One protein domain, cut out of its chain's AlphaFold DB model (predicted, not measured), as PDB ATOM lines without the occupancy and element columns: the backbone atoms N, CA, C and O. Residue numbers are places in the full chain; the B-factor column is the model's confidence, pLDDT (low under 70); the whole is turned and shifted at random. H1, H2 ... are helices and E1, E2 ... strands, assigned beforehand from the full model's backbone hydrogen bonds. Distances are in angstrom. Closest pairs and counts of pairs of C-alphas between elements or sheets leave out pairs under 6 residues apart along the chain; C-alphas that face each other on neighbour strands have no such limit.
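What this domain is: This is residues 5 to 85 of the 143 residues of an uncharacterized protein of Pseudomonas hussainii (UniProt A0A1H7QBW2). A wall of three antiparallel strands, ordered E1, E3, E2, has H2 over E2 and H3 near E1 on one face, making two layers; H1 touches both helices. The 81 printed residues, class mixed, run E1, H1, H2, E2, E3, H3. They are compact, with a radius of gyration of the C-alphas of 11.9 A, spanning 34 by 23 by 22 A.

How they stand to each other: E1, residues 7 to 12, and E3, residues 55 to 60, are antiparallel neighbours; N 9 and O 58 are 2.9 A apart. E3 forms a hairpin with E2, residues 46 to 48; N 47 and O 59 are 2.9 A apart. H1, residues 13 to 22, touches H2, residues 33 to 42, closest at C-alphas 16 and 33, 6.3 A. H1 touches H3, residues 70 to 79, closest at C-alphas 15 and 79, 6.3 A. Every O i to N i+4 pair is within hydrogen-bond range in H2, 4 of 6 in H1 and H3. E1, H1 H2, E2 is a split strand-helix-strand unit, E3 between its strands, with a right-handed crossover.

Where its parts are: E1 spans 17.4 A from C-alpha 7 at (202.757, 193.745, 183.653); H3 spans 14.9 A, ending at C-alpha 79, (215.270, 185.549, 177.344).

The domain as a whole: The printed part has no cut; pLDDT is under 70 at residues 5, 51 to 52 and 62 to 67.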
ATOM      1  N   LEU A   5     197.786 198.362 184.609       61.31
ATOM      2  CA  LEU A   5     196.824 197.535 183.874       61.31
ATOM      3  C   LEU A   5     197.337 196.127 183.557       61.31
ATOM      4  O   LEU A   5     196.738 195.477 182.703       61.31
ATOM      5  N   ARG A   6     198.340 195.641 184.310       70.31
ATOM      6  CA  ARG A   6     199.075 194.364 184.207       70.31
ATOM      7  C   ARG A   6     200.442 194.541 183.557       70.31
ATOM      8  O   ARG A   6     200.525 194.986 182.414       70.31
ATOM      9  N   SER A   7     201.471 194.076 184.260       81.81
ATOM     10  CA  SER A   7     202.757 193.745 183.653       81.81
ATOM     11  C   SER A   7     203.037 192.272 183.898       81.81
ATOM     12  O   SER A   7     203.012 191.808 185.035       81.81
ATOM     13  N   SER A   8     203.250 191.519 182.825       88.12
ATOM     14  CA  SER A   8     203.582 190.097 182.901       88.12
ATOM     15  C   SER A   8     204.704 189.769 181.940       88.12
ATOM     16  O   SER A   8     204.787 190.404 180.897       88.12
ATOM     17  N   LEU A   9     205.518 188.766 182.245       91.38
ATOM     18  CA  LEU A   9     206.532 188.235 181.334       91.38
ATOM     19  C   LEU A   9     206.601 186.710 181.430       91.38
ATOM     20  O   LEU A   9     206.151 186.122 182.418       91.38
ATOM     21  N   ARG A  10     207.152 186.050 180.406       92.88
ATOM     22  CA  ARG A  10     207.355 184.594 180.400       92.88
ATOM     23  C   ARG A  10     208.776 184.243 179.995       92.88
ATOM     24  O   ARG A  10     209.292 184.759 179.008       92.88
ATOM     25  N   ILE A  11     209.380 183.317 180.736       93.75
ATOM     26  CA  ILE A  11     210.738 182.818 180.506       93.75
ATOM     27  C   ILE A  11     210.684 181.301 180.347       93.75
ATOM     28  O   ILE A  11     210.119 180.584 181.176       93.75
ATOM     29  N   HIS A  12     211.292 180.785 179.279       93.81
ATOM     30  CA  HIS A  12     211.374 179.341 179.080       93.81
ATOM     31  C   HIS A  12     212.342 178.737 180.098       93.81
ATOM     32  O   HIS A  12     213.466 179.213 180.249       93.81
ATOM     33  N   ARG A  13     211.988 177.594 180.695       93.19
ATOM     34  CA  ARG A  13     212.852 176.873 181.652       93.19
ATOM     35  C   ARG A  13     214.286 176.584 181.176       93.19
ATOM     36  O   ARG A  13     215.189 176.479 181.995       93.19
ATOM     37  N   ARG A  14     214.522 176.484 179.862       94.69
ATOM     38  CA  ARG A  14     215.863 176.275 179.286       94.69
ATOM     39  C   ARG A  14     216.777 177.503 179.386       94.69
ATOM     40  O   ARG A  14     217.981 177.358 179.228       94.69
ATOM     41  N   GLN A  15     216.207 178.688 179.608       95.69
ATOM     42  CA  GLN A  15     216.929 179.961 179.683       95.69
ATOM     43  C   GLN A  15     217.273 180.370 181.123       95.69
ATOM     44  O   GLN A  15     218.032 181.310 181.305       95.69
ATOM     45  N   LEU A  16     216.761 179.672 182.147       95.06
ATOM     46  CA  LEU A  16     216.875 180.113 183.547       95.06
ATOM     47  C   LEU A  16     218.322 180.304 184.009       95.06
ATOM     48  O   LEU A  16     218.626 181.294 184.658       95.06
ATOM     49  N   ALA A  17     219.227 179.404 183.620       95.81
ATOM     50  CA  ALA A  17     220.644 179.550 183.950       95.81
ATOM     51  C   ALA A  17     221.271 180.802 183.304       95.81
ATOM     52  O   ALA A  17     222.062 181.489 183.941       95.81
ATOM     53  N   ALA A  18     220.895 181.116 182.058       96.81
ATOM     54  CA  ALA A  18     221.380 182.304 181.359       96.81
ATOM     55  C   ALA A  18     220.787 183.597 181.940       96.81
ATOM     56  O   ALA A  18     221.479 184.607 181.986       96.81
ATOM     57  N   VAL A  19     219.542 183.553 182.431       96.56
ATOM     58  CA  VAL A  19     218.908 184.675 183.140       96.56
ATOM     59  C   VAL A  19     219.664 185.005 184.425       96.56
ATOM     60  O   VAL A  19     220.052 186.154 184.604       96.56
ATOM     61  N   LEU A  20     219.930 184.010 185.280       96.50
ATOM     62  CA  LEU A  20     220.685 184.229 186.522       96.50
ATOM     63  C   LEU A  20     222.082 184.787 186.240       96.50
ATOM     64  O   LEU A  20     222.514 185.723 186.899       96.50
ATOM     65  N   GLN A  21     222.758 184.266 185.212       96.69
ATOM     66  CA  GLN A  21     224.054 184.788 184.783       96.69
ATOM     67  C   GLN A  21     223.974 186.241 184.295       96.69
ATOM     68  O   GLN A  21     224.858 187.033 184.601       96.69
ATOM     69  N   ALA A  22     222.951 186.588 183.509       96.50
ATOM     70  CA  ALA A  22     222.790 187.936 182.973       96.50
ATOM     71  C   ALA A  22     222.490 188.970 184.067       96.50
ATOM     72  O   ALA A  22     222.922 190.111 183.947       96.50
ATOM     73  N   LEU A  23     221.790 188.556 185.126       95.81
ATOM     74  CA  LEU A  23     221.494 189.376 186.302       95.81
ATOM     75  C   LEU A  23     222.602 189.338 187.368       95.81
ATOM     76  O   LEU A  23     222.406 189.886 188.448       95.81
ATOM     77  N   ASP A  24     223.735 188.682 187.086       95.38
ATOM     78  CA  ASP A  24     224.849 188.480 188.029       95.38
ATOM     79  C   ASP A  24     224.400 187.907 189.391       95.38
ATOM     80  O   ASP A  24     224.947 188.219 190.449       95.38
ATOM     81  N   TYR A  25     223.369 187.056 189.372       94.94
ATOM     82  CA  TYR A  25     222.812 186.437 190.568       94.94
ATOM     83  C   TYR A  25     223.564 185.152 190.901       94.94
ATOM     84  O   TYR A  25     223.665 184.249 190.065       94.94
ATOM     85  N   GLN A  26     224.046 185.035 192.139       95.00
ATOM     86  CA  GLN A  26     224.667 183.811 192.630       95.00
ATOM     87  C   GLN A  26     223.581 182.817 193.074       95.00
ATOM     88  O   GLN A  26     222.931 183.063 194.087       95.00
ATOM     89  N   PRO A  27     223.384 181.684 192.368       93.19
ATOM     90  CA  PRO A  27     222.358 180.724 192.745       93.19
ATOM     91  C   PRO A  27     222.731 180.005 194.042       93.19
ATOM     92  O   PRO A  27     223.883 179.613 194.235       93.19
ATOM     93  N   ASP A  28     221.735 179.761 194.879       93.88
ATOM     94  CA  ASP A  28     221.822 178.822 195.985       93.88
ATOM     95  C   ASP A  28     221.743 177.386 195.438       93.88
ATOM     96  O   ASP A  28     220.781 177.002 194.758       93.88
ATOM     97  N   GLU A  29     222.789 176.605 195.713       93.25
ATOM     98  CA  GLU A  29     222.952 175.222 195.254       93.25
ATOM     99  C   GLU A  29     221.928 174.262 195.882       93.25
ATOM    100  O   GLU A  29     221.638 173.215 195.292       93.25
ATOM    101  N   ASP A  30     221.343 174.619 197.029       96.38
ATOM    102  CA  ASP A  30     220.313 173.821 197.698       96.38
ATOM    103  C   ASP A  30     218.946 173.932 196.995       96.38
ATOM    104  O   ASP A  30     218.048 173.108 197.214       96.38
ATOM    105  N   PHE A  31     218.784 174.911 196.099       93.94
ATOM    106  CA  PHE A  31     217.535 175.188 195.400       93.94
ATOM    107  C   PHE A  31     217.598 174.916 193.891       93.94
ATOM    108  O   PHE A  31     218.619 175.005 193.215       93.94
ATOM    109  N   SER A  32     216.437 174.598 193.309       94.06
ATOM    110  CA  SER A  32     216.317 174.435 191.854       94.06
ATOM    111  C   SER A  32     216.557 175.758 191.107       94.06
ATOM    112  O   SER A  32     216.297 176.832 191.645       94.06
ATOM    113  N   LEU A  33     216.940 175.700 189.825       93.75
ATOM    114  CA  LEU A  33     217.064 176.902 188.980       93.75
ATOM    115  C   LEU A  33     215.775 177.733 188.925       93.75
ATOM    116  O   LEU A  33     215.833 178.954 188.900       93.75
ATOM    117  N   ALA A  34     214.610 177.076 188.908       93.75
ATOM    118  CA  ALA A  34     213.329 177.774 188.907       93.75
ATOM    119  C   ALA A  34     213.121 178.568 190.196       93.75
ATOM    120  O   ALA A  34     212.696 179.711 190.135       93.75
ATOM    121  N   HIS A  35     213.468 177.978 191.342       93.06
ATOM    122  CA  HIS A  35     213.396 178.661 192.629       93.06
ATOM    123  C   HIS A  35     214.358 179.852 192.678       93.06
ATOM    124  O   HIS A  35     213.923 180.948 192.995       93.06
ATOM    125  N   ASN A  36     215.617 179.658 192.274       95.62
ATOM    126  CA  ASN A  36     216.613 180.730 192.218       95.62
ATOM    127  C   ASN A  36     216.185 181.901 191.318       95.62
ATOM    128  O   ASN A  36     216.380 183.052 191.682       95.62
ATOM    129  N   VAL A  37     215.569 181.633 190.158       95.31
ATOM    130  CA  VAL A  37     215.025 182.707 189.305       95.31
ATOM    131  C   VAL A  37     213.839 183.403 189.967       95.31
ATOM    132  O   VAL A  37     213.741 184.619 189.863       95.31
ATOM    133  N   CYS A  38     212.944 182.671 190.637       93.75
ATOM    134  CA  CYS A  38     211.834 183.292 191.363       93.75
ATOM    135  C   CYS A  38     212.315 184.205 192.492       93.75
ATOM    136  O   CYS A  38     211.762 185.284 192.654       93.75
ATOM    137  N   ASP A  39     213.326 183.768 193.234       93.75
ATOM    138  CA  ASP A  39     213.954 184.527 194.314       93.75
ATOM    139  C   ASP A  39     214.621 185.798 193.762       93.75
ATOM    140  O   ASP A  39     214.207 186.907 194.089       93.75
ATOM    141  N   CYS A  40     215.512 185.639 192.776       94.69
ATOM    142  CA  CYS A  40     216.188 186.740 192.089       94.69
ATOM    143  C   CYS A  40     215.221 187.776 191.490       94.69
ATOM    144  O   CYS A  40     215.452 188.973 191.595       94.69
ATOM    145  N   LEU A  41     214.135 187.339 190.844       93.25
ATOM    146  CA  LEU A  41     213.161 188.254 190.244       93.25
ATOM    147  C   LEU A  41     212.249 188.921 191.282       93.25
ATOM    148  O   LEU A  41     211.756 190.022 191.028       93.25
ATOM    149  N   SER A  42     212.063 188.311 192.454       91.38
ATOM    150  CA  SER A  42     211.275 188.913 193.530       91.38
ATOM    151  C   SER A  42     211.936 190.159 194.126       91.38
ATOM    152  O   SER A  42     211.216 191.099 194.455       91.38
ATOM    153  N   ASP A  43     213.274 190.232 194.126       90.38
ATOM    154  CA  ASP A  43     214.036 191.445 194.478       90.38
ATOM    155  C   ASP A  43     213.734 192.628 193.540       90.38
ATOM    156  O   ASP A  43     213.937 193.784 193.902       90.38
ATOM    157  N   TYR A  44     213.214 192.341 192.342       89.31
ATOM    158  CA  TYR A  44     212.784 193.319 191.340       89.31
ATOM    159  C   TYR A  44     211.255 193.394 191.206       89.31
ATOM    160  O   TYR A  44     210.742 193.848 190.179       89.31
ATOM    161  N   HIS A  45     210.516 192.924 192.216       88.88
ATOM    162  CA  HIS A  45     209.049 192.942 192.293       88.88
ATOM    163  C   HIS A  45     208.337 192.125 191.200       88.88
ATOM    164  O   HIS A  45     207.144 192.308 190.938       88.88
ATOM    165  N   TRP A  46     209.055 191.185 190.582       90.50
ATOM    166  CA  TRP A  46     208.523 190.221 189.626       90.50
ATOM    167  C   TRP A  46     208.243 188.893 190.323       90.50
ATOM    168  O   TRP A  46     209.139 188.093 190.591       90.50
ATOM    169  N   TYR A  47     206.969 188.620 190.572       90.62
ATOM    170  CA  TYR A  47     206.545 187.449 191.327       90.62
ATOM    171  C   TYR A  47     206.054 186.349 190.403       90.62
ATOM    172  O   TYR A  47     205.318 186.594 189.447       90.62
ATOM    173  N   ALA A  48     206.452 185.112 190.692       89.75
ATOM    174  CA  ALA A  48     206.035 183.967 189.900       89.75
ATOM    175  C   ALA A  48     204.509 183.785 189.956       89.75
ATOM    176  O   ALA A  48     203.926 183.546 191.015       89.75
ATOM    177  N   ALA A  49     203.872 183.840 188.791       84.94
ATOM    178  CA  ALA A  49     202.503 183.387 188.608       84.94
ATOM    179  C   ALA A  49     202.458 181.849 188.582       84.94
ATOM    180  O   ALA A  49     203.486 181.178 188.448       84.94
ATOM    181  N   ALA A  50     201.257 181.276 188.723       73.19
ATOM    182  CA  ALA A  50     201.060 179.830 188.842       73.19
ATOM    183  C   ALA A  50     201.893 179.030 187.810       73.19
ATOM    184  O   ALA A  50     201.887 179.373 186.620       73.19
ATOM    185  N   PRO A  51     202.606 177.972 188.243       64.56
ATOM    186  CA  PRO A  51     203.578 177.288 187.403       64.56
ATOM    187  C   PRO A  51     202.918 176.662 186.172       64.56
ATOM    188  O   PRO A  51     201.904 175.972 186.272       64.56
ATOM    189  N   GLN A  52     203.539 176.878 185.013       68.19
ATOM    190  CA  GLN A  52     203.244 176.181 183.763       68.19
ATOM    191  C   GLN A  52     204.443 175.285 183.410       68.19
ATOM    192  O   GLN A  52     205.572 175.558 183.823       68.19
ATOM    193  N   ASP A  53     204.213 174.185 182.690       80.88
ATOM    194  CA  ASP A  53     205.209 173.108 182.557       80.88
ATOM    195  C   ASP A  53     206.556 173.575 181.980       80.88
ATOM    196  O   ASP A  53     207.605 173.351 182.585       80.88
ATOM    197  N   GLU A  54     206.548 174.254 180.832       90.25
ATOM    198  CA  GLU A  54     207.779 174.639 180.118       90.25
ATOM    199  C   GLU A  54     208.225 176.087 180.382       90.25
ATOM    200  O   GLU A  54     209.361 176.464 180.067       90.25
ATOM    201  N   TRP A  55     207.355 176.885 181.007       90.94
ATOM    202  CA  TRP A  55     207.490 178.334 181.151       90.94
ATOM    203  C   TRP A  55     207.293 178.767 182.599       90.94
ATOM    204  O   TRP A  55     206.375 178.306 183.274       90.94
ATOM    205  N   LEU A  56     208.126 179.696 183.053       92.31
ATOM    206  CA  LEU A  56     207.857 180.471 184.257       92.31
ATOM    207  C   LEU A  56     207.234 181.799 183.837       92.31
ATOM    208  O   LEU A  56     207.802 182.518 183.014       92.31
ATOM    209  N   SER A  57     206.054 182.079 184.374       92.12
ATOM    210  CA  SER A  57     205.345 183.337 184.174       92.12
ATOM    211  C   SER A  57     205.567 184.208 185.399       92.12
ATOM    212  O   SER A  57     205.496 183.699 186.515       92.12
ATOM    213  N   PHE A  58     205.793 185.497 185.200       91.75
ATOM    214  CA  PHE A  58     205.966 186.463 186.277       91.75
ATOM    215  C   PHE A  58     204.997 187.618 186.090       91.75
ATOM    216  O   PHE A  58     204.713 188.004 184.955       91.75
ATOM    217  N   GLU A  59     204.499 188.153 187.194       90.06
ATOM    218  CA  GLU A  59     203.670 189.351 187.245       90.06
ATOM    219  C   GLU A  59     204.381 190.402 188.094       90.06
ATOM    220  O   GLU A  59     204.958 190.085 189.135       90.06
ATOM    221  N   PHE A  60     204.378 191.643 187.621       86.69
ATOM    222  CA  PHE A  60     204.928 192.762 188.371       86.69
ATOM    223  C   PHE A  60     203.888 193.225 189.389       86.69
ATOM    224  O   PHE A  60     202.765 193.574 189.002       86.69
ATOM    225  N   ALA A  61     204.243 193.245 190.670       78.62
ATOM    226  CA  ALA A  61     203.392 193.847 191.688       78.62
ATOM    227  C   ALA A  61     203.713 195.342 191.776       78.62
ATOM    228  O   ALA A  61     204.709 195.739 192.365       78.62
ATOM    229  N   SER A  62     202.863 196.180 191.187       65.38
ATOM    230  CA  SER A  62     203.022 197.641 191.209       65.38
ATOM    231  C   SER A  62     202.401 198.302 192.449       65.38
ATOM    232  O   SER A  62     202.032 199.475 192.387       65.38
ATOM    233  N   ASP A  63     202.131 197.538 193.507       60.81
ATOM    234  CA  ASP A  63     201.233 197.966 194.587       60.81
ATOM    235  C   ASP A  63     201.842 199.052 195.504       60.81
ATOM    236  O   ASP A  63     201.085 199.704 196.222       60.81
ATOM    237  N   ASP A  64     203.153 199.328 195.418       52.09
ATOM    238  CA  ASP A  64     203.902 200.100 196.432       52.09
ATOM    239  C   ASP A  64     204.665 201.348 195.922       52.09
ATOM    240  O   ASP A  64     205.744 201.666 196.411       52.09
ATOM    241  N   ASP A  65     204.138 202.107 194.951       57.31
ATOM    242  CA  ASP A  65     204.823 203.283 194.341       57.31
ATOM    243  C   ASP A  65     206.185 202.957 193.671       57.31
ATOM    244  O   ASP A  65     206.848 203.834 193.104       57.31
ATOM    245  N   GLU A  66     206.594 201.690 193.692       64.06
ATOM    246  CA  GLU A  66     207.837 201.197 193.123       64.06
ATOM    247  C   GLU A  66     207.746 201.152 191.601       64.06
ATOM    248  O   GLU A  66     206.813 200.623 190.986       64.06
ATOM    249  N   GLN A  67     208.742 201.770 190.977       69.94
ATOM    250  CA  GLN A  67     208.864 201.796 189.535       69.94
ATOM    251  C   GLN A  67     209.653 200.578 189.091       69.94
ATOM    252  O   GLN A  67     210.676 200.239 189.677       69.94
ATOM    253  N   MET A  68     209.182 199.947 188.022       77.31
ATOM    254  CA  MET A  68     209.913 198.873 187.378       77.31
ATOM    255  C   MET A  68     211.308 199.333 186.959       77.31
ATOM    256  O   MET A  68     211.467 200.386 186.336       77.31
ATOM    257  N   ASP A  69     212.293 198.493 187.256       84.56
ATOM    258  CA  ASP A  69     213.659 198.674 186.799       84.56
ATOM    259  C   ASP A  69     213.764 198.334 185.300       84.56
ATOM    260  O   ASP A  69     213.662 197.177 184.872       84.56
ATOM    261  N   TRP A  70     213.929 199.377 184.482       82.44
ATOM    262  CA  TRP A  70     214.060 199.250 183.031       82.44
ATOM    263  C   TRP A  70     215.359 198.561 182.614       82.44
ATOM    264  O   TRP A  70     215.367 197.880 181.587       82.44
ATOM    265  N   GLU A  71     216.436 198.687 183.390       87.50
ATOM    266  CA  GLU A  71     217.713 198.033 183.095       87.50
ATOM    267  C   GLU A  71     217.588 196.519 183.269       87.50
ATOM    268  O   GLU A  71     218.033 195.747 182.411       87.50
ATOM    269  N   VAL A  72     216.892 196.085 184.321       89.19
ATOM    270  CA  VAL A  72     216.571 194.669 184.548       89.19
ATOM    271  C   VAL A  72     215.710 194.135 183.409       89.19
ATOM    272  O   VAL A  72     216.018 193.092 182.830       89.19
ATOM    273  N   LEU A  73     214.667 194.863 183.004       88.38
ATOM    274  CA  LEU A  73     213.804 194.436 181.902       88.38
ATOM    275  C   LEU A  73     214.553 194.369 180.555       88.38
ATOM    276  O   LEU A  73     214.362 193.427 179.778       88.38
ATOM    277  N   LEU A  74     215.435 195.331 180.276       89.69
ATOM    278  CA  LEU A  74     216.315 195.308 179.105       89.69
ATOM    279  C   LEU A  74     217.259 194.103 179.135       89.69
ATOM    280  O   LEU A  74     217.439 193.446 178.108       89.69
ATOM    281  N   THR A  75     217.806 193.780 180.306       92.25
ATOM    282  CA  THR A  75     218.661 192.604 180.524       92.25
ATOM    283  C   THR A  75     217.892 191.304 180.309       92.25
ATOM    284  O   THR A  75     218.418 190.367 179.709       92.25
ATOM    285  N   LEU A  76     216.624 191.252 180.723       92.94
ATOM    286  CA  LEU A  76     215.757 190.087 180.556       92.94
ATOM    287  C   LEU A  76     215.264 189.891 179.120       92.94
ATOM    288  O   LEU A  76     215.020 188.753 178.718       92.94
ATOM    289  N   THR A  77     215.132 190.970 178.343       92.00
ATOM    290  CA  THR A  77     214.524 190.990 176.998       92.00
ATOM    291  C   THR A  77     214.973 189.843 176.073       92.00
ATOM    292  O   THR A  77     214.102 189.231 175.453       92.00
ATOM    293  N   PRO A  78     216.269 189.470 175.982       92.44
ATOM    294  CA  PRO A  78     216.719 188.367 175.125       92.44
ATOM    295  C   PRO A  78     216.195 186.978 175.528       92.44
ATOM    296  O   PRO A  78     216.257 186.043 174.728       92.44
ATOM    297  N   PHE A  79     215.718 186.820 176.765       93.56
ATOM    298  CA  PHE A  79     215.270 185.549 177.344       93.56
ATOM    299  C   PHE A  79     213.746 185.420 177.412       93.56
ATOM    300  O   PHE A  79     213.237 184.333 177.714       93.56
ATOM    301  N   LEU A  80     213.029 186.513 177.146       92.56
ATOM    302  CA  LEU A  80     211.574 186.546 177.180       92.56
ATOM    303  C   LEU A  80     210.985 185.815 175.974       92.56
ATOM    304  O   LEU A  80     211.518 185.842 174.864       92.56
ATOM    305  N   GLU A  81     209.847 185.162 176.184       90.56
ATOM    306  CA  GLU A  81     209.021 184.691 175.077       90.56
ATOM    307  C   GLU A  81     208.530 185.892 174.260       90.56
ATOM    308  O   GLU A  81     208.053 186.887 174.816       90.56
ATOM    309  N   GLU A  82     208.627 185.790 172.939       88.06
ATOM    310  CA  GLU A  82     208.154 186.816 172.013       88.06
ATOM    311  C   GLU A  82     206.685 187.174 172.292       88.06
ATOM    312  O   GLU A  82     205.819 186.299 172.356       88.06
ATOM    313  N   GLY A  83     206.406 188.466 172.479       84.44
ATOM    314  CA  GLY A  83     205.067 188.963 172.798       84.44
ATOM    315  C   GLY A  83     204.562 188.653 174.215       84.44
ATOM    316  O   GLY A  83     203.421 188.999 174.520       84.44
ATOM    317  N   SER A  84     205.363 188.029 175.089       84.31
ATOM    318  CA  SER A  84     204.937 187.745 176.471       84.31
ATOM    319  C   SER A  84     204.953 188.960 177.381       84.31
ATOM    320  O   SER A  84     204.132 189.029 178.293       84.31
ATOM    321  N   TYR A  85     205.865 189.904 177.129       85.62
ATOM    322  CA  TYR A  85     205.929 191.134 177.898       85.62
ATOM    323  C   TYR A  85     205.002 192.206 177.335       85.62
ATOM    324  O   TYR A  85     205.076 192.578 176.160       85.62
TER     325      TYR A  85